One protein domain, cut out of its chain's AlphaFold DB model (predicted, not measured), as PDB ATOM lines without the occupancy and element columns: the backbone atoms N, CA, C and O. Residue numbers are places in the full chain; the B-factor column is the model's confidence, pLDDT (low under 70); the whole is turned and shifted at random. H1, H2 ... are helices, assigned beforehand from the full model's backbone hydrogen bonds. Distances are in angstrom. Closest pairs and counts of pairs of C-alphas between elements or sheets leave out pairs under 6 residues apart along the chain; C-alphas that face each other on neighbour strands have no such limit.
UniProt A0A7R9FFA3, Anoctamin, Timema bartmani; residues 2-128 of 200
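What this domain is: This is residues 2 to 128 of the 200 residues of the protein "Anoctamin" of Timema bartmani (UniProt A0A7R9FFA3). Four long helices make a loose, elongated body: H3 and H4 form a helical hairpin, H1 runs beside H4, and H5 runs beside H3, each of these pairs at a shallow tilt. The small helix H2 lies with its links near one end of the long axis, touching no helix, and residues 31 to 37 and 100 to 106 stick out from the body. The printed part has 127 residues with five named helices, H1 to H5 in that order, and no named strand; the class is all helix. The whole is loose, with a radius of gyration of the C-alphas of 18.9 A and spans of 65 by 33 by 21 A.

How they stand to each other: H1, residues 2 to 27, touches H4, residues 73 to 95; the closest C-alphas, those of Pro 16 and Glu 95, are 6.9 A apart. Their lines stand at a shallow tilt of 8 degrees and they run the same way. H2, residues 36 to 40, touches no helix. H3, residues 50 to 65, and H4 form a hairpin, running opposite ways at a shallow tilt of 6 degrees. They touch through residues 59 to 63 of H3 and 73 to 77 of H4 alone, with the C-alphas of Ile 63 and Ala 73 the closest at 5.7 A. H5, residues 109 to 128, touches H3; the closest C-alphas, those of Ile 65 and Ala 121, are 4.2 A apart. These two run the same way at a shallow tilt of 22 degrees. H1 is apart from H3 and from H5. In H2 and H3 every O i to N i+4 pair is within hydrogen-bond range; in H1 20 of 22 are, in H4 18 of 19 and in H5 15 of 16.

Where its parts are: H1 begins at C-alpha 2, (136.975, 148.768, 91.365), and is 37.4 A long from first to last C-alpha. H2 measures 6.4 A and H3 22.0 A. H4 is 30.7 A long, with a kink of 26 degrees near residue 80, and its first C-alpha, 73, is at (132.528, 142.102, 95.263). H5 is 28.0 A long, has a kink of 28 degrees near residue 122, and ends at C-alpha 128, (117.778, 141.610, 91.061).

The domain as a whole: The two C-alphas farthest apart, those of Lys 32 and Phe 127, are 65.8 A apart. The printed part has no cut. The link from H4 to H5, residues 96 to 108, is long, and the other three links are short. The mean pLDDT of the printed part is 87.3, and residue 2 and residues 30 to 31 are under 70.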
ATOM      1  N   ILE A   2     135.500 148.832  91.386       69.56
ATOM      2  CA  ILE A   2     136.975 148.768  91.365       69.56
ATOM      3  C   ILE A   2     137.626 150.047  90.808       69.56
ATOM      4  O   ILE A   2     138.534 150.588  91.420       69.56
ATOM      5  N   GLY A   3     137.131 150.588  89.687       73.19
ATOM      6  CA  GLY A   3     137.692 151.818  89.108       73.19
ATOM      7  C   GLY A   3     137.549 153.051  90.009       73.19
ATOM      8  O   GLY A   3     138.480 153.840  90.105       73.19
ATOM      9  N   LYS A   4     136.418 153.188  90.720       75.56
ATOM     10  CA  LYS A   4     136.218 154.275  91.691       75.56
ATOM     11  C   LYS A   4     137.157 154.110  92.888       75.56
ATOM     12  O   LYS A   4     137.771 155.086  93.278       75.56
ATOM     13  N   GLN A   5     137.302 152.889  93.406       73.81
ATOM     14  CA  GLN A   5     138.206 152.587  94.522       73.81
ATOM     15  C   GLN A   5     139.664 152.884  94.151       73.81
ATOM     16  O   GLN A   5     140.333 153.619  94.851       73.81
ATOM     17  N   ILE A   6     140.139 152.451  92.979       74.38
ATOM     18  CA  ILE A   6     141.509 152.767  92.533       74.38
ATOM     19  C   ILE A   6     141.734 154.283  92.414       74.38
ATOM     20  O   ILE A   6     142.791 154.779  92.800       74.38
ATOM     21  N   ILE A   7     140.759 155.019  91.870       78.06
ATOM     22  CA  ILE A   7     140.848 156.480  91.752       78.06
ATOM     23  C   ILE A   7     140.840 157.136  93.135       78.06
ATOM     24  O   ILE A   7     141.641 158.043  93.353       78.06
ATOM     25  N   ASN A   8     139.990 156.674  94.051       77.38
ATOM     26  CA  ASN A   8     139.917 157.179  95.419       77.38
ATOM     27  C   ASN A   8     141.235 156.941  96.162       77.38
ATOM     28  O   ASN A   8     141.852 157.918  96.570       77.38
ATOM     29  N   ASN A   9     141.759 155.713  96.192       76.44
ATOM     30  CA  ASN A   9     143.041 155.412  96.841       76.44
ATOM     31  C   ASN A   9     144.193 156.229  96.223       76.44
ATOM     32  O   ASN A   9     145.109 156.684  96.910       76.44
ATOM     33  N   ALA A  10     144.171 156.449  94.901       77.06
ATOM     34  CA  ALA A  10     145.163 157.288  94.235       77.06
ATOM     35  C   ALA A  10     145.029 158.764  94.640       77.06
ATOM     36  O   ALA A  10     146.036 159.418  94.918       77.06
ATOM     37  N   GLN A  11     143.805 159.296  94.681       79.75
ATOM     38  CA  GLN A  11     143.530 160.652  95.151       79.75
ATOM     39  C   GLN A  11     143.927 160.819  96.612       79.75
ATOM     40  O   GLN A  11     144.529 161.831  96.955       79.75
ATOM     41  N   GLU A  12     143.681 159.822  97.446       74.38
ATOM     42  CA  GLU A  12     144.022 159.861  98.853       74.38
ATOM     43  C   GLU A  12     145.533 159.960  99.089       74.38
ATOM     44  O   GLU A  12     145.969 160.653  99.998       74.38
ATOM     45  N   ILE A  13     146.357 159.377  98.217       76.69
ATOM     46  CA  ILE A  13     147.816 159.533  98.287       76.69
ATOM     47  C   ILE A  13     148.278 160.855  97.652       76.69
ATOM     48  O   ILE A  13     149.203 161.513  98.137       76.69
ATOM     49  N   LEU A  14     147.698 161.232  96.509       79.81
ATOM     50  CA  LEU A  14     148.175 162.354  95.694       79.81
ATOM     51  C   LEU A  14     147.714 163.711  96.232       79.81
ATOM     52  O   LEU A  14     148.505 164.653  96.290       79.81
ATOM     53  N   VAL A  15     146.447 163.833  96.624       82.44
ATOM     54  CA  VAL A  15     145.821 165.092  97.047       82.44
ATOM     55  C   VAL A  15     146.484 165.688  98.289       82.44
ATOM     56  O   VAL A  15     146.846 166.866  98.222       82.44
ATOM     57  N   PRO A  16     146.697 164.960  99.401       79.56
ATOM     58  CA  PRO A  16     147.335 165.545 100.574       79.56
ATOM     59  C   PRO A  16     148.802 165.887 100.308       79.56
ATOM     60  O   PRO A  16     149.241 166.967 100.690       79.56
ATOM     61  N   LYS A  17     149.547 165.098  99.526       81.00
ATOM     62  CA  LYS A  17     150.913 165.480  99.120       81.00
ATOM     63  C   LYS A  17     150.953 166.763  98.294       81.00
ATOM     64  O   LYS A  17     151.815 167.616  98.523       81.00
ATOM     65  N   LEU A  18     150.017 166.936  97.361       84.69
ATOM     66  CA  LEU A  18     149.893 168.155  96.559       84.69
ATOM     67  C   LEU A  18     149.464 169.355  97.415       84.69
ATOM     68  O   LEU A  18     150.096 170.412  97.334       84.69
ATOM     69  N   LYS A  19     148.454 169.187  98.282       82.25
ATOM     70  CA  LYS A  19     148.012 170.211  99.243       82.25
ATOM     71  C   LYS A  19     149.161 170.611 100.176       82.25
ATOM     72  O   LYS A  19     149.415 171.801 100.329       82.25
ATOM     73  N   ALA A  20     149.904 169.655 100.731       77.75
ATOM     74  CA  ALA A  20     151.029 169.898 101.635       77.75
ATOM     75  C   ALA A  20     152.171 170.626 100.918       77.75
ATOM     76  O   ALA A  20     152.756 171.570 101.453       77.75
ATOM     77  N   TRP A  21     152.465 170.243  99.673       82.69
ATOM     78  CA  TRP A  21     153.454 170.929  98.848       82.69
ATOM     79  C   TRP A  21     153.057 172.384  98.556       82.69
ATOM     80  O   TRP A  21     153.873 173.295  98.737       82.69
ATOM     81  N   TRP A  22     151.800 172.633  98.170       84.62
ATOM     82  CA  TRP A  22     151.275 173.987  97.973       84.62
ATOM     83  C   TRP A  22     151.262 174.803  99.263       84.62
ATOM     84  O   TRP A  22     151.702 175.957  99.260       84.62
ATOM     85  N   HIS A  23     150.829 174.207 100.371       80.75
ATOM     86  CA  HIS A  23     150.796 174.847 101.679       80.75
ATOM     87  C   HIS A  23     152.204 175.269 102.118       80.75
ATOM     88  O   HIS A  23     152.446 176.437 102.427       80.75
ATOM     89  N   LYS A  24     153.187 174.372 101.994       77.25
ATOM     90  CA  LYS A  24     154.601 174.653 102.277       77.25
ATOM     91  C   LYS A  24     155.169 175.771 101.401       77.25
ATOM     92  O   LYS A  24     155.951 176.592 101.883       77.25
ATOM     93  N   LYS A  25     154.771 175.835 100.125       82.25
ATOM     94  CA  LYS A  25     155.173 176.913  99.207       82.25
ATOM     95  C   LYS A  25     154.555 178.262  99.592       82.25
ATOM     96  O   LYS A  25     155.200 179.291  99.392       82.25
ATOM     97  N   ARG A  26     153.339 178.263 100.153       80.75
ATOM     98  CA  ARG A  26     152.610 179.469 100.575       80.75
ATOM     99  C   ARG A  26     153.111 180.026 101.910       80.75
ATOM    100  O   ARG A  26     153.276 181.234 102.022       80.75
ATOM    101  N   VAL A  27     153.399 179.161 102.883       76.50
ATOM    102  CA  VAL A  27     153.765 179.555 104.256       76.50
ATOM    103  C   VAL A  27     155.206 180.092 104.374       76.50
ATOM    104  O   VAL A  27     155.494 180.809 105.323       76.50
ATOM    105  N   LYS A  28     156.106 179.814 103.411       70.00
ATOM    106  CA  LYS A  28     157.491 180.355 103.333       70.00
ATOM    107  C   LYS A  28     158.206 180.501 104.699       70.00
ATOM    108  O   LYS A  28     158.810 181.531 104.985       70.00
ATOM    109  N   LEU A  29     158.181 179.461 105.535       70.94
ATOM    110  CA  LEU A  29     158.932 179.444 106.799       70.94
ATOM    111  C   LEU A  29     160.443 179.304 106.549       70.94
ATOM    112  O   LEU A  29     160.875 178.592 105.633       70.94
ATOM    113  N   SER A  30     161.246 179.978 107.379       66.81
ATOM    114  CA  SER A  30     162.712 179.924 107.325       66.81
ATOM    115  C   SER A  30     163.217 178.481 107.466       66.81
ATOM    116  O   SER A  30     162.691 177.684 108.240       66.81
ATOM    117  N   LYS A  31     164.250 178.114 106.696       67.75
ATOM    118  CA  LYS A  31     164.849 176.764 106.736       67.75
ATOM    119  C   LYS A  31     165.827 176.568 107.901       67.75
ATOM    120  O   LYS A  31     166.280 175.446 108.112       67.75
ATOM    121  N   LYS A  32     166.194 177.631 108.623       70.62
ATOM    122  CA  LYS A  32     167.183 177.581 109.708       70.62
ATOM    123  C   LYS A  32     166.474 177.292 111.033       70.62
ATOM    124  O   LYS A  32     165.645 178.094 111.429       70.62
ATOM    125  N   HIS A  33     166.824 176.163 111.658       72.31
ATOM    126  CA  HIS A  33     166.370 175.690 112.979       72.31
ATOM    127  C   HIS A  33     164.867 175.893 113.244       72.31
ATOM    128  O   HIS A  33     164.454 176.897 113.815       72.31
ATOM    129  N   LYS A  34     164.050 174.924 112.814       78.00
ATOM    130  CA  LYS A  34     162.603 174.956 113.043       78.00
ATOM    131  C   LYS A  34     162.272 174.480 114.446       78.00
ATOM    132  O   LYS A  34     162.816 173.492 114.932       78.00
ATOM    133  N   THR A  35     161.344 175.177 115.068       87.88
ATOM    134  CA  THR A  35     160.715 174.752 116.314       87.88
ATOM    135  C   THR A  35     159.582 173.757 116.028       87.88
ATOM    136  O   THR A  35     159.047 173.707 114.923       87.88
ATOM    137  N   ARG A  36     159.194 172.945 117.022       88.88
ATOM    138  CA  ARG A  36     158.206 171.862 116.829       88.88
ATOM    139  C   ARG A  36     156.840 172.348 116.336       88.88
ATOM    140  O   ARG A  36     156.292 171.788 115.398       88.88
ATOM    141  N   TRP A  37     156.333 173.434 116.904       87.81
ATOM    142  CA  TRP A  37     155.065 174.037 116.489       87.81
ATOM    143  C   TRP A  37     155.098 174.594 115.052       87.81
ATOM    144  O   TRP A  37     154.081 174.557 114.367       87.81
ATOM    145  N   GLU A  38     156.253 175.046 114.549       88.19
ATOM    146  CA  GLU A  38     156.412 175.457 113.142       88.19
ATOM    147  C   GLU A  38     156.424 174.269 112.169       88.19
ATOM    148  O   GLU A  38     156.075 174.433 110.995       88.19
ATOM    149  N   GLU A  39     156.867 173.090 112.620       84.81
ATOM    150  CA  GLU A  39     156.766 171.839 111.860       84.81
ATOM    151  C   GLU A  39     155.301 171.406 111.760       84.81
ATOM    152  O   GLU A  39     154.808 171.201 110.649       84.81
ATOM    153  N   ASP A  40     154.580 171.396 112.882       87.62
ATOM    154  CA  ASP A  40     153.153 171.057 112.918       87.62
ATOM    155  C   ASP A  40     152.316 172.054 112.103       87.62
ATOM    156  O   ASP A  40     151.444 171.663 111.328       87.62
ATOM    157  N   TYR A  41     152.631 173.351 112.166       85.88
ATOM    158  CA  TYR A  41     151.950 174.365 111.359       85.88
ATOM    159  C   TYR A  41     152.185 174.201 109.844       85.88
ATOM    160  O   TYR A  41     151.440 174.751 109.038       85.88
ATOM    161  N   GLN A  42     153.179 173.433 109.390       85.25
ATOM    162  CA  GLN A  42     153.337 173.156 107.954       85.25
ATOM    163  C   GLN A  42     152.406 172.047 107.446       85.25
ATOM    164  O   GLN A  42     152.123 172.036 106.244       85.25
ATOM    165  N   LEU A  43     151.930 171.165 108.331       85.75
ATOM    166  CA  LEU A  43     150.996 170.082 108.011       85.75
ATOM    167  C   LEU A  43     149.592 170.618 107.694       85.75
ATOM    168  O   LEU A  43     149.273 171.773 107.995       85.75
ATOM    169  N   ILE A  44     148.770 169.779 107.062       85.62
ATOM    170  CA  ILE A  44     147.399 170.119 106.658       85.62
ATOM    171  C   ILE A  44     146.464 169.990 107.865       85.62
ATOM    172  O   ILE A  44     146.609 169.066 108.665       85.62
ATOM    173  N   ASP A  45     145.494 170.894 107.994       84.94
ATOM    174  CA  ASP A  45     144.432 170.751 108.991       84.94
ATOM    175  C   ASP A  45     143.540 169.548 108.669       84.94
ATOM    176  O   ASP A  45     143.135 169.336 107.528       84.94
ATOM    177  N   ASN A  46     143.243 168.744 109.684       84.00
ATOM    178  CA  ASN A  46     142.377 167.586 109.527       84.00
ATOM    179  C   ASN A  46     140.911 168.047 109.433       84.00
ATOM    180  O   ASN A  46     140.388 168.649 110.369       84.00
ATOM    181  N   GLU A  47     140.260 167.759 108.304       81.75
ATOM    182  CA  GLU A  47     138.871 168.146 108.004       81.75
ATOM    183  C   GLU A  47     137.829 167.241 108.715       81.75
ATOM    184  O   GLU A  47     136.624 167.458 108.591       81.75
ATOM    185  N   GLY A  48     138.280 166.256 109.504       85.62
ATOM    186  CA  GLY A  48     137.443 165.352 110.296       85.62
ATOM    187  C   GLY A  48     137.200 163.996 109.624       85.62
ATOM    188  O   GLY A  48     137.742 163.695 108.568       85.62
ATOM    189  N   LEU A  49     136.368 163.158 110.251       90.44
ATOM    190  CA  LEU A  49     136.152 161.756 109.841       90.44
ATOM    191  C   LEU A  49     134.998 161.554 108.846       90.44
ATOM    192  O   LEU A  49     134.709 160.427 108.456       90.44
ATOM    193  N   PHE A  50     134.285 162.617 108.466       91.38
ATOM    194  CA  PHE A  50     133.056 162.492 107.676       91.38
ATOM    195  C   PHE A  50     133.289 161.827 106.312       91.38
ATOM    196  O   PHE A  50     132.520 160.946 105.934       91.38
ATOM    197  N   GLN A  51     134.338 162.232 105.588       88.12
ATOM    198  CA  GLN A  51     134.646 161.664 104.270       88.12
ATOM    199  C   GLN A  51     135.097 160.203 104.374       88.12
ATOM    200  O   GLN A  51     134.623 159.386 103.590       88.12
ATOM    201  N   GLU A  52     135.885 159.860 105.397       89.19
ATOM    202  CA  GLU A  52     136.337 158.478 105.624       89.19
ATOM    203  C   GLU A  52     135.148 157.544 105.900       89.19
ATOM    204  O   GLU A  52     135.020 156.465 105.321       89.19
ATOM    205  N   TYR A  53     134.191 157.979 106.731       93.06
ATOM    206  CA  TYR A  53     132.963 157.211 106.942       93.06
ATOM    207  C   TYR A  53     132.102 157.124 105.679       93.06
ATOM    208  O   TYR A  53     131.543 156.063 105.397       93.06
ATOM    209  N   LEU A  54     131.982 158.215 104.914       91.56
ATOM    210  CA  LEU A  54     131.199 158.230 103.681       91.56
ATOM    211  C   LEU A  54     131.741 157.221 102.661       91.56
ATOM    212  O   LEU A  54     130.961 156.484 102.057       91.56
ATOM    213  N   GLU A  55     133.060 157.166 102.486       89.50
ATOM    214  CA  GLU A  55     133.748 156.195 101.635       89.50
ATOM    215  C   GLU A  55     133.391 154.758 102.035       89.50
ATOM    216  O   GLU A  55     132.880 153.984 101.214       89.50
ATOM    217  N   MET A  56     133.548 154.434 103.320       91.31
ATOM    218  CA  MET A  56     133.283 153.096 103.849       91.31
ATOM    219  C   MET A  56     131.810 152.690 103.726       91.31
ATOM    220  O   MET A  56     131.502 151.552 103.353       91.31
ATOM    221  N   VAL A  57     130.879 153.611 103.978       94.12
ATOM    222  CA  VAL A  57     129.436 153.354 103.848       94.12
ATOM    223  C   VAL A  57     129.031 153.165 102.387       94.12
ATOM    224  O   VAL A  57     128.246 152.266 102.080       94.12
ATOM    225  N   LEU A  58     129.591 153.949 101.459       91.56
ATOM    226  CA  LEU A  58     129.354 153.751 100.027       91.56
ATOM    227  C   LEU A  58     129.886 152.396  99.556       91.56
ATOM    228  O   LEU A  58     129.205 151.702  98.799       91.56
ATOM    229  N   GLN A  59     131.072 151.995 100.018       91.38
ATOM    230  CA  GLN A  59     131.622 150.674  99.729       91.38
ATOM    231  C   GLN A  59     130.710 149.560 100.261       91.38
ATOM    232  O   GLN A  59     130.390 148.634  99.515       91.38
ATOM    233  N   PHE A  60     130.232 149.669 101.504       93.19
ATOM    234  CA  PHE A  60     129.269 148.726 102.076       93.19
ATOM    235  C   PHE A  60     127.984 148.625 101.241       93.19
ATOM    236  O   PHE A  60     127.537 147.519 100.934       93.19
ATOM    237  N   GLY A  61     127.425 149.760 100.809       93.00
ATOM    238  CA  GLY A  61     126.239 149.794  99.951       93.00
ATOM    239  C   GLY A  61     126.451 149.075  98.615       93.00
ATOM    240  O   GLY A  61     125.612 148.275  98.208       93.00
ATOM    241  N   PHE A  62     127.595 149.283  97.953       90.50
ATOM    242  CA  PHE A  62     127.902 148.583  96.698       90.50
ATOM    243  C   PHE A  62     128.025 147.070  96.867       90.50
ATOM    244  O   PHE A  62     127.609 146.327  95.980       90.50
ATOM    245  N   ILE A  63     128.595 146.618  97.984       92.38
ATOM    246  CA  ILE A  63     128.763 145.190  98.258       92.38
ATOM    247  C   ILE A  63     127.414 144.551  98.556       92.38
ATOM    248  O   ILE A  63     127.129 143.489  98.025       92.38
ATOM    249  N   THR A  64     126.592 145.179  99.393       93.88
ATOM    250  CA  THR A  64     125.366 144.562  99.913       93.88
ATOM    251  C   THR A  64     124.212 144.616  98.920       93.88
ATOM    252  O   THR A  64     123.578 143.594  98.686       93.88
ATOM    253  N   ILE A  65     123.965 145.760  98.275       93.44
ATOM    254  CA  ILE A  65     122.807 145.954  97.384       93.44
ATOM    255  C   ILE A  65     122.935 145.147  96.081       93.44
ATOM    256  O   ILE A  65     121.927 144.742  95.508       93.44
ATOM    257  N   PHE A  66     124.164 144.903  95.613       90.56
ATOM    258  CA  PHE A  66     124.432 144.285  94.309       90.56
ATOM    259  C   PHE A  66     125.157 142.935  94.398       90.56
ATOM    260  O   PHE A  66     125.683 142.455  93.387       90.56
ATOM    261  N   VAL A  67     125.187 142.299  95.576       91.88
ATOM    262  CA  VAL A  67     125.910 141.030  95.773       91.88
ATOM    263  C   VAL A  67     125.398 139.927  94.846       91.88
ATOM    264  O   VAL A  67     126.198 139.165  94.304       91.88
ATOM    265  N   ALA A  68     124.084 139.879  94.593       90.81
ATOM    266  CA  ALA A  68     123.478 138.873  93.723       90.81
ATOM    267  C   ALA A  68     123.954 138.972  92.262       90.81
ATOM    268  O   ALA A  68     123.978 137.968  91.552       90.81
ATOM    269  N   ALA A  69     124.350 140.167  91.810       90.00
ATOM    270  CA  ALA A  69     124.863 140.382  90.460       90.00
ATOM    271  C   ALA A  69     126.367 140.082  90.350       90.00
ATOM    272  O   ALA A  69     126.829 139.634  89.300       90.00
ATOM    273  N   PHE A  70     127.142 140.331  91.413       89.06
ATOM    274  CA  PHE A  70     128.588 140.122  91.409       89.06
ATOM    275  C   PHE A  70     129.102 139.520  92.731       89.06
ATOM    276  O   PHE A  70     129.464 140.258  93.652       89.06
ATOM    277  N   PRO A  71     129.235 138.182  92.820       90.00
ATOM    278  CA  PRO A  71     129.584 137.501  94.070       90.00
ATOM    279  C   PRO A  71     131.028 137.751  94.536       90.00
ATOM    280  O   PRO A  71     131.344 137.532  95.700       90.00
ATOM    281  N   LEU A  72     131.916 138.226  93.653       89.25
ATOM    282  CA  LEU A  72     133.312 138.530  93.991       89.25
ATOM    283  C   LEU A  72     133.500 139.932  94.600       89.25
ATOM    284  O   LEU A  72     134.611 140.263  95.014       89.25
ATOM    285  N   ALA A  73     132.447 140.755  94.688       89.06
ATOM    286  CA  ALA A  73     132.528 142.102  95.263       89.06
ATOM    287  C   ALA A  73     133.154 142.146  96.676       89.06
ATOM    288  O   ALA A  73     134.038 142.982  96.895       89.06
ATOM    289  N   PRO A  74     132.787 141.251  97.622       90.94
ATOM    290  CA  PRO A  74     133.347 141.268  98.974       90.94
ATOM    291  C   PRO A  74     134.862 141.033  99.011       90.94
ATOM    292  O   PRO A  74     135.554 141.601  99.852       90.94
ATOM    293  N   LEU A  75     135.401 140.238  98.081       91.31
ATOM    294  CA  LEU A  75     136.839 139.970  98.012       91.31
ATOM    295  C   LEU A  75     137.625 141.227  97.612       91.31
ATOM    296  O   LEU A  75     138.638 141.544  98.232       91.31
ATOM    297  N   PHE A  76     137.132 141.987  96.631       88.44
ATOM    298  CA  PHE A  76     137.752 143.264  96.259       88.44
ATOM    299  C   PHE A  76     137.643 144.302  97.370       88.44
ATOM    300  O   PHE A  76     138.591 145.044  97.608       88.44
ATOM    301  N   ALA A  77     136.517 144.328  98.079       89.69
ATOM    302  CA  ALA A  77     136.337 145.191  99.235       89.69
ATOM    303  C   ALA A  77     137.320 144.873 100.370       89.69
ATOM    304  O   ALA A  77     137.861 145.786 100.985       89.69
ATOM    305  N   LEU A  78     137.589 143.591 100.620       91.94
ATOM    306  CA  LEU A  78     138.563 143.165 101.623       91.94
ATOM    307  C   LEU A  78     139.981 143.613 101.258       91.94
ATOM    308  O   LEU A  78     140.688 144.153 102.107       91.94
ATOM    309  N   LEU A  79     140.384 143.430  99.998       90.44
ATOM    310  CA  LEU A  79     141.677 143.916  99.509       90.44
ATOM    311  C   LEU A  79     141.772 145.443  99.587       90.44
ATOM    312  O   LEU A  79     142.822 145.960  99.963       90.44
ATOM    313  N   ASN A  80     140.678 146.149  99.283       89.12
ATOM    314  CA  ASN A  80     140.633 147.601  99.405       89.12
ATOM    315  C   ASN A  80     140.832 148.031 100.860       89.12
ATOM    316  O   ASN A  80     141.774 148.753 101.151       89.12
ATOM    317  N   ASN A  81     140.041 147.481 101.785       91.56
ATOM    318  CA  ASN A  81     140.127 147.791 103.215       91.56
ATOM    319  C   ASN A  81     141.514 147.498 103.801       91.56
ATOM    320  O   ASN A  81     141.971 148.205 104.696       91.56
ATOM    321  N   TRP A  82     142.196 146.459 103.312       91.31
ATOM    322  CA  TRP A  82     143.556 146.143 103.747       91.31
ATOM    323  C   TRP A  82     144.551 147.260 103.414       91.31
ATOM    324  O   TRP A  82     145.412 147.589 104.232       91.31
ATOM    325  N   VAL A  83     144.449 147.820 102.207       89.12
ATOM    326  CA  VAL A  83     145.286 148.940 101.767       89.12
ATOM    327  C   VAL A  83     144.846 150.228 102.462       89.12
ATOM    328  O   VAL A  83     145.698 150.925 103.009       89.12
ATOM    329  N   GLU A  84     143.540 150.478 102.523       89.69
ATOM    330  CA  GLU A  84     142.938 151.694 103.077       89.69
ATOM    331  C   GLU A  84     143.385 151.958 104.511       89.69
ATOM    332  O   GLU A  84     143.951 153.004 104.802       89.69
ATOM    333  N   ILE A  85     143.293 150.953 105.391       91.69
ATOM    334  CA  ILE A  85     143.704 151.086 106.800       91.69
ATOM    335  C   ILE A  85     145.160 151.564 106.923       91.69
ATOM    336  O   ILE A  85     145.519 152.271 107.867       91.69
ATOM    337  N   ARG A  86     146.035 151.162 105.991       92.62
ATOM    338  CA  ARG A  86     147.444 151.578 105.988       92.62
ATOM    339  C   ARG A  86     147.617 152.990 105.434       92.62
ATOM    340  O   ARG A  86     148.443 153.728 105.974       92.62
ATOM    341  N   LEU A  87     146.871 153.348 104.390       88.81
ATOM    342  CA  LEU A  87     146.898 154.683 103.793       88.81
ATOM    343  C   LEU A  87     146.344 155.732 104.759       88.81
ATOM    344  O   LEU A  87     147.046 156.704 105.038       88.81
ATOM    345  N   ASP A  88     145.194 155.467 105.375       89.62
ATOM    346  CA  ASP A  88     144.599 156.293 106.427       89.62
ATOM    347  C   ASP A  88     145.561 156.501 107.596       89.62
ATOM    348  O   ASP A  88     145.813 157.626 108.036       89.62
ATOM    349  N   ALA A  89     146.171 155.418 108.092       91.56
ATOM    350  CA  ALA A  89     147.132 155.513 109.184       91.56
ATOM    351  C   ALA A  89     148.330 156.401 108.810       91.56
ATOM    352  O   ALA A  89     148.774 157.218 109.618       91.56
ATOM    353  N   GLN A  90     148.848 156.277 107.585       89.56
ATOM    354  CA  GLN A  90     149.944 157.119 107.113       89.56
ATOM    355  C   GLN A  90     149.516 158.586 106.966       89.56
ATOM    356  O   GLN A  90     150.258 159.477 107.378       89.56
ATOM    357  N   LYS A  91     148.329 158.845 106.415       86.88
ATOM    358  CA  LYS A  91     147.740 160.182 106.260       86.88
ATOM    359  C   LYS A  91     147.595 160.878 107.613       86.88
ATOM    360  O   LYS A  91     148.093 161.995 107.779       86.88
ATOM    361  N   PHE A  92     147.032 160.190 108.610       88.06
ATOM    362  CA  PHE A  92     146.840 160.753 109.949       88.06
ATOM    363  C   PHE A  92     148.145 160.978 110.720       88.06
ATOM    364  O   PHE A  92     148.255 161.957 111.459       88.06
ATOM    365  N   VAL A  93     149.140 160.100 110.560       90.00
ATOM    366  CA  VAL A  93     150.410 160.197 111.301       90.00
ATOM    367  C   VAL A  93     151.398 161.165 110.647       90.00
ATOM    368  O   VAL A  93     152.126 161.856 111.358       90.00
ATOM    369  N   CYS A  94     151.454 161.220 109.314       86.75
ATOM    370  CA  CYS A  94     152.521 161.922 108.594       86.75
ATOM    371  C   CYS A  94     152.078 163.215 107.898       86.75
ATOM    372  O   CYS A  94     152.932 164.059 107.624       86.75
ATOM    373  N   GLU A  95     150.797 163.367 107.549       84.88
ATOM    374  CA  GLU A  95     150.356 164.420 106.619       84.88
ATOM    375  C   GLU A  95     149.382 165.428 107.251       84.88
ATOM    376  O   GLU A  95     149.390 166.609 106.880       84.88
ATOM    377  N   THR A  96     148.594 165.001 108.241       87.38
ATOM    378  CA  THR A  96     147.654 165.871 108.962       87.38
ATOM    379  C   THR A  96     148.190 166.353 110.304       87.38
ATOM    380  O   THR A  96     148.928 165.647 110.990       87.38
ATOM    381  N   ARG A  97     147.751 167.539 110.730       89.69
ATOM    382  CA  ARG A  97     147.928 168.009 112.106       89.69
ATOM    383  C   ARG A  97     147.131 167.148 113.077       89.69
ATOM    384  O   ARG A  97     146.028 166.686 112.776       89.69
ATOM    385  N   ARG A  98     147.677 166.991 114.282       90.75
ATOM    386  CA  ARG A  98     147.016 166.275 115.370       90.75
ATOM    387  C   ARG A  98     145.718 166.983 115.761       90.75
ATOM    388  O   ARG A  98     145.739 168.136 116.182       90.75
ATOM    389  N   ILE A  99     144.610 166.257 115.672       89.75
ATOM    390  CA  ILE A  99     143.306 166.710 116.161       89.75
ATOM    391  C   ILE A  99     143.213 166.635 117.682       89.75
ATOM    392  O   ILE A  99     143.903 165.848 118.340       89.75
ATOM    393  N   VAL A 100     142.317 167.447 118.237       90.81
ATOM    394  CA  VAL A 100     141.906 167.335 119.634       90.81
ATOM    395  C   VAL A 100     141.093 166.052 119.786       90.81
ATOM    396  O   VAL A 100     140.198 165.778 118.993       90.81
ATOM    397  N   ALA A 101     141.440 165.238 120.779       90.88
ATOM    398  CA  ALA A 101     140.742 163.986 121.022       90.88
ATOM    399  C   ALA A 101     139.341 164.261 121.584       90.88
ATOM    400  O   ALA A 101     139.205 164.793 122.687       90.88
ATOM    401  N   GLU A 102     138.318 163.847 120.846       90.62
ATOM    402  CA  GLU A 102     136.927 163.855 121.292       90.62
ATOM    403  C   GLU A 102     136.515 162.444 121.727       90.62
ATOM    404  O   GLU A 102     136.922 161.445 121.132       90.62
ATOM    405  N   ARG A 103     135.723 162.346 122.800       93.19
ATOM    406  CA  ARG A 103     135.168 161.068 123.258       93.19
ATOM    407  C   ARG A 103     133.793 160.876 122.633       93.19
ATOM    408  O   ARG A 103     132.897 161.672 122.892       93.19
ATOM    409  N   ALA A 104     133.630 159.801 121.871       91.94
ATOM    410  CA  ALA A 104     132.351 159.370 121.321       91.94
ATOM    411  C   ALA A 104     132.041 157.946 121.797       91.94
ATOM    412  O   ALA A 104     132.935 157.104 121.871       91.94
ATOM    413  N   GLU A 105     130.781 157.684 122.133       93.75
ATOM    414  CA  GLU A 105     130.315 156.355 122.551       93.75
ATOM    415  C   GLU A 105     130.090 155.424 121.349       93.75
ATOM    416  O   GLU A 105     130.276 154.214 121.445       93.75
ATOM    417  N   ASN A 106     129.695 155.985 120.201       93.25
ATOM    418  CA  ASN A 106     129.330 155.238 119.003       93.25
ATOM    419  C   ASN A 106     129.697 155.998 117.716       93.25
ATOM    420  O   ASN A 106     130.100 157.159 117.743       93.25
ATOM    421  N   ILE A 107     129.511 155.337 116.569       93.44
ATOM    422  CA  ILE A 107     129.712 155.923 115.231       93.44
ATOM    423  C   ILE A 107     128.603 156.923 114.833       93.44
ATOM    424  O   ILE A 107     128.601 157.441 113.720       93.44
ATOM    425  N   GLY A 108     127.633 157.191 115.712       93.38
ATOM    426  CA  GLY A 108     126.553 158.146 115.482       93.38
ATOM    427  C   GLY A 108     125.562 157.729 114.392       93.38
ATOM    428  O   GLY A 108     125.089 156.591 114.344       93.38
ATOM    429  N   ILE A 109     125.214 158.679 113.516       94.44
ATOM    430  CA  ILE A 109     124.193 158.512 112.466       94.44
ATOM    431  C   ILE A 109     124.533 157.403 111.463       94.44
ATOM    432  O   ILE A 109     123.630 156.774 110.912       94.44
ATOM    433  N   TRP A 110     125.824 157.117 111.272       96.19
ATOM    434  CA  TRP A 110     126.301 156.109 110.332       96.19
ATOM    435  C   TRP A 110     125.754 154.715 110.631       96.19
ATOM    436  O   TRP A 110     125.458 153.977 109.697       96.19
ATOM    437  N   PHE A 111     125.521 154.379 111.905       95.88
ATOM    438  CA  PHE A 111     124.909 153.100 112.267       95.88
ATOM    439  C   PHE A 111     123.487 152.971 111.708       95.88
ATOM    440  O   PHE A 111     123.160 151.970 111.082       95.88
ATOM    441  N   LYS A 112     122.661 154.015 111.857       96.06
ATOM    442  CA  LYS A 112     121.294 154.033 111.311       96.06
ATOM    443  C   LYS A 112     121.294 153.971 109.782       96.06
ATOM    444  O   LYS A 112     120.419 153.344 109.200       96.06
ATOM    445  N   ILE A 113     122.273 154.607 109.134       96.44
ATOM    446  CA  ILE A 113     122.427 154.549 107.674       96.44
ATOM    447  C   ILE A 113     122.779 153.125 107.228       96.44
ATOM    448  O   ILE A 113     122.162 152.615 106.299       96.44
ATOM    449  N   LEU A 114     123.739 152.473 107.891       96.50
ATOM    450  CA  LEU A 114     124.121 151.089 107.597       96.50
ATOM    451  C   LEU A 114     122.955 150.119 107.811       96.50
ATOM    452  O   LEU A 114     122.740 149.245 106.975       96.50
ATOM    453  N   ASP A 115     122.184 150.310 108.879       96.19
ATOM    454  CA  ASP A 115     120.988 149.519 109.170       96.19
ATOM    455  C   ASP A 115     119.927 149.675 108.067       96.19
ATOM    456  O   ASP A 115     119.459 148.687 107.503       96.19
ATOM    457  N   MET A 116     119.620 150.910 107.648       96.19
ATOM    458  CA  MET A 116     118.714 151.144 106.514       96.19
ATOM    459  C   MET A 116     119.234 150.531 105.207       96.19
ATOM    460  O   MET A 116     118.458 149.946 104.454       96.19
ATOM    461  N   LEU A 117     120.539 150.633 104.934       96.06
ATOM    462  CA  LEU A 117     121.151 150.017 103.754       96.06
ATOM    463  C   LEU A 117     121.047 148.490 103.784       96.06
ATOM    464  O   LEU A 117     120.804 147.891 102.739       96.06
ATOM    465  N   ALA A 118     121.188 147.863 104.954       95.19
ATOM    466  CA  ALA A 118     121.051 146.418 105.101       95.19
ATOM    467  C   ALA A 118     119.627 145.945 104.767       95.19
ATOM    468  O   ALA A 118     119.465 144.999 103.996       95.19
ATOM    469  N   HIS A 119     118.598 146.647 105.254       95.12
ATOM    470  CA  HIS A 119     117.204 146.346 104.911       95.12
ATOM    471  C   HIS A 119     116.931 146.544 103.411       95.12
ATOM    472  O   HIS A 119     116.362 145.674 102.752       95.12
ATOM    473  N   LEU A 120     117.403 147.657 102.834       94.75
ATOM    474  CA  LEU A 120     117.275 147.913 101.396       94.75
ATOM    475  C   LEU A 120     118.008 146.868 100.545       94.75
ATOM    476  O   LEU A 120     117.560 146.559  99.438       94.75
ATOM    477  N   ALA A 121     119.119 146.317 101.037       95.69
ATOM    478  CA  ALA A 121     119.887 145.309 100.321       95.69
ATOM    479  C   ALA A 121     119.108 143.998 100.150       95.69
ATOM    480  O   ALA A 121     119.181 143.409  99.073       95.69
ATOM    481  N   VAL A 122     118.335 143.556 101.148       95.06
ATOM    482  CA  VAL A 122     117.506 142.340 101.037       95.06
ATOM    483  C   VAL A 122     116.493 142.495  99.903       95.06
ATOM    484  O   VAL A 122     116.505 141.718  98.946       95.06
ATOM    485  N   ILE A 123     115.715 143.579  99.944       94.25
ATOM    486  CA  ILE A 123     114.703 143.895  98.929       94.25
ATOM    487  C   ILE A 123     115.352 144.008  97.540       94.25
ATOM    488  O   ILE A 123     114.921 143.363  96.583       94.25
ATOM    489  N   SER A 124     116.433 144.785  97.420       94.75
ATOM    490  CA  SER A 124     117.111 145.017  96.135       94.75
ATOM    491  C   SER A 124     117.653 143.726  95.521       94.75
ATOM    492  O   SER A 124     117.490 143.507  94.320       94.75
ATOM    493  N   ASN A 125     118.256 142.844  96.325       95.12
ATOM    494  CA  ASN A 125     118.750 141.558  95.833       95.12
ATOM    495  C   ASN A 125     117.606 140.638  95.395       95.12
ATOM    496  O   ASN A 125     117.737 139.983  94.359       95.12
ATOM    497  N   GLY A 126     116.474 140.634  96.107       94.81
ATOM    498  CA  GLY A 126     115.277 139.897  95.694       94.81
ATOM    499  C   GLY A 126     114.797 140.327  94.308       94.81
ATOM    500  O   GLY A 126     114.602 139.492  93.419       94.81
ATOM    501  N   PHE A 127     114.710 141.639  94.070       94.50
ATOM    502  CA  PHE A 127     114.365 142.188  92.755       94.50
ATOM    503  C   PHE A 127     115.413 141.884  91.678       94.50
ATOM    504  O   PHE A 127     115.041 141.537  90.552       94.50
ATOM    505  N   LEU A 128     116.709 141.972  91.996       94.62
ATOM    506  CA  LEU A 128     117.778 141.610  91.061       94.62
ATOM    507  C   LEU A 128     117.639 140.151  90.623       94.62
ATOM    508  O   LEU A 128     117.611 139.870  89.423       94.62
TER     509      LEU A 128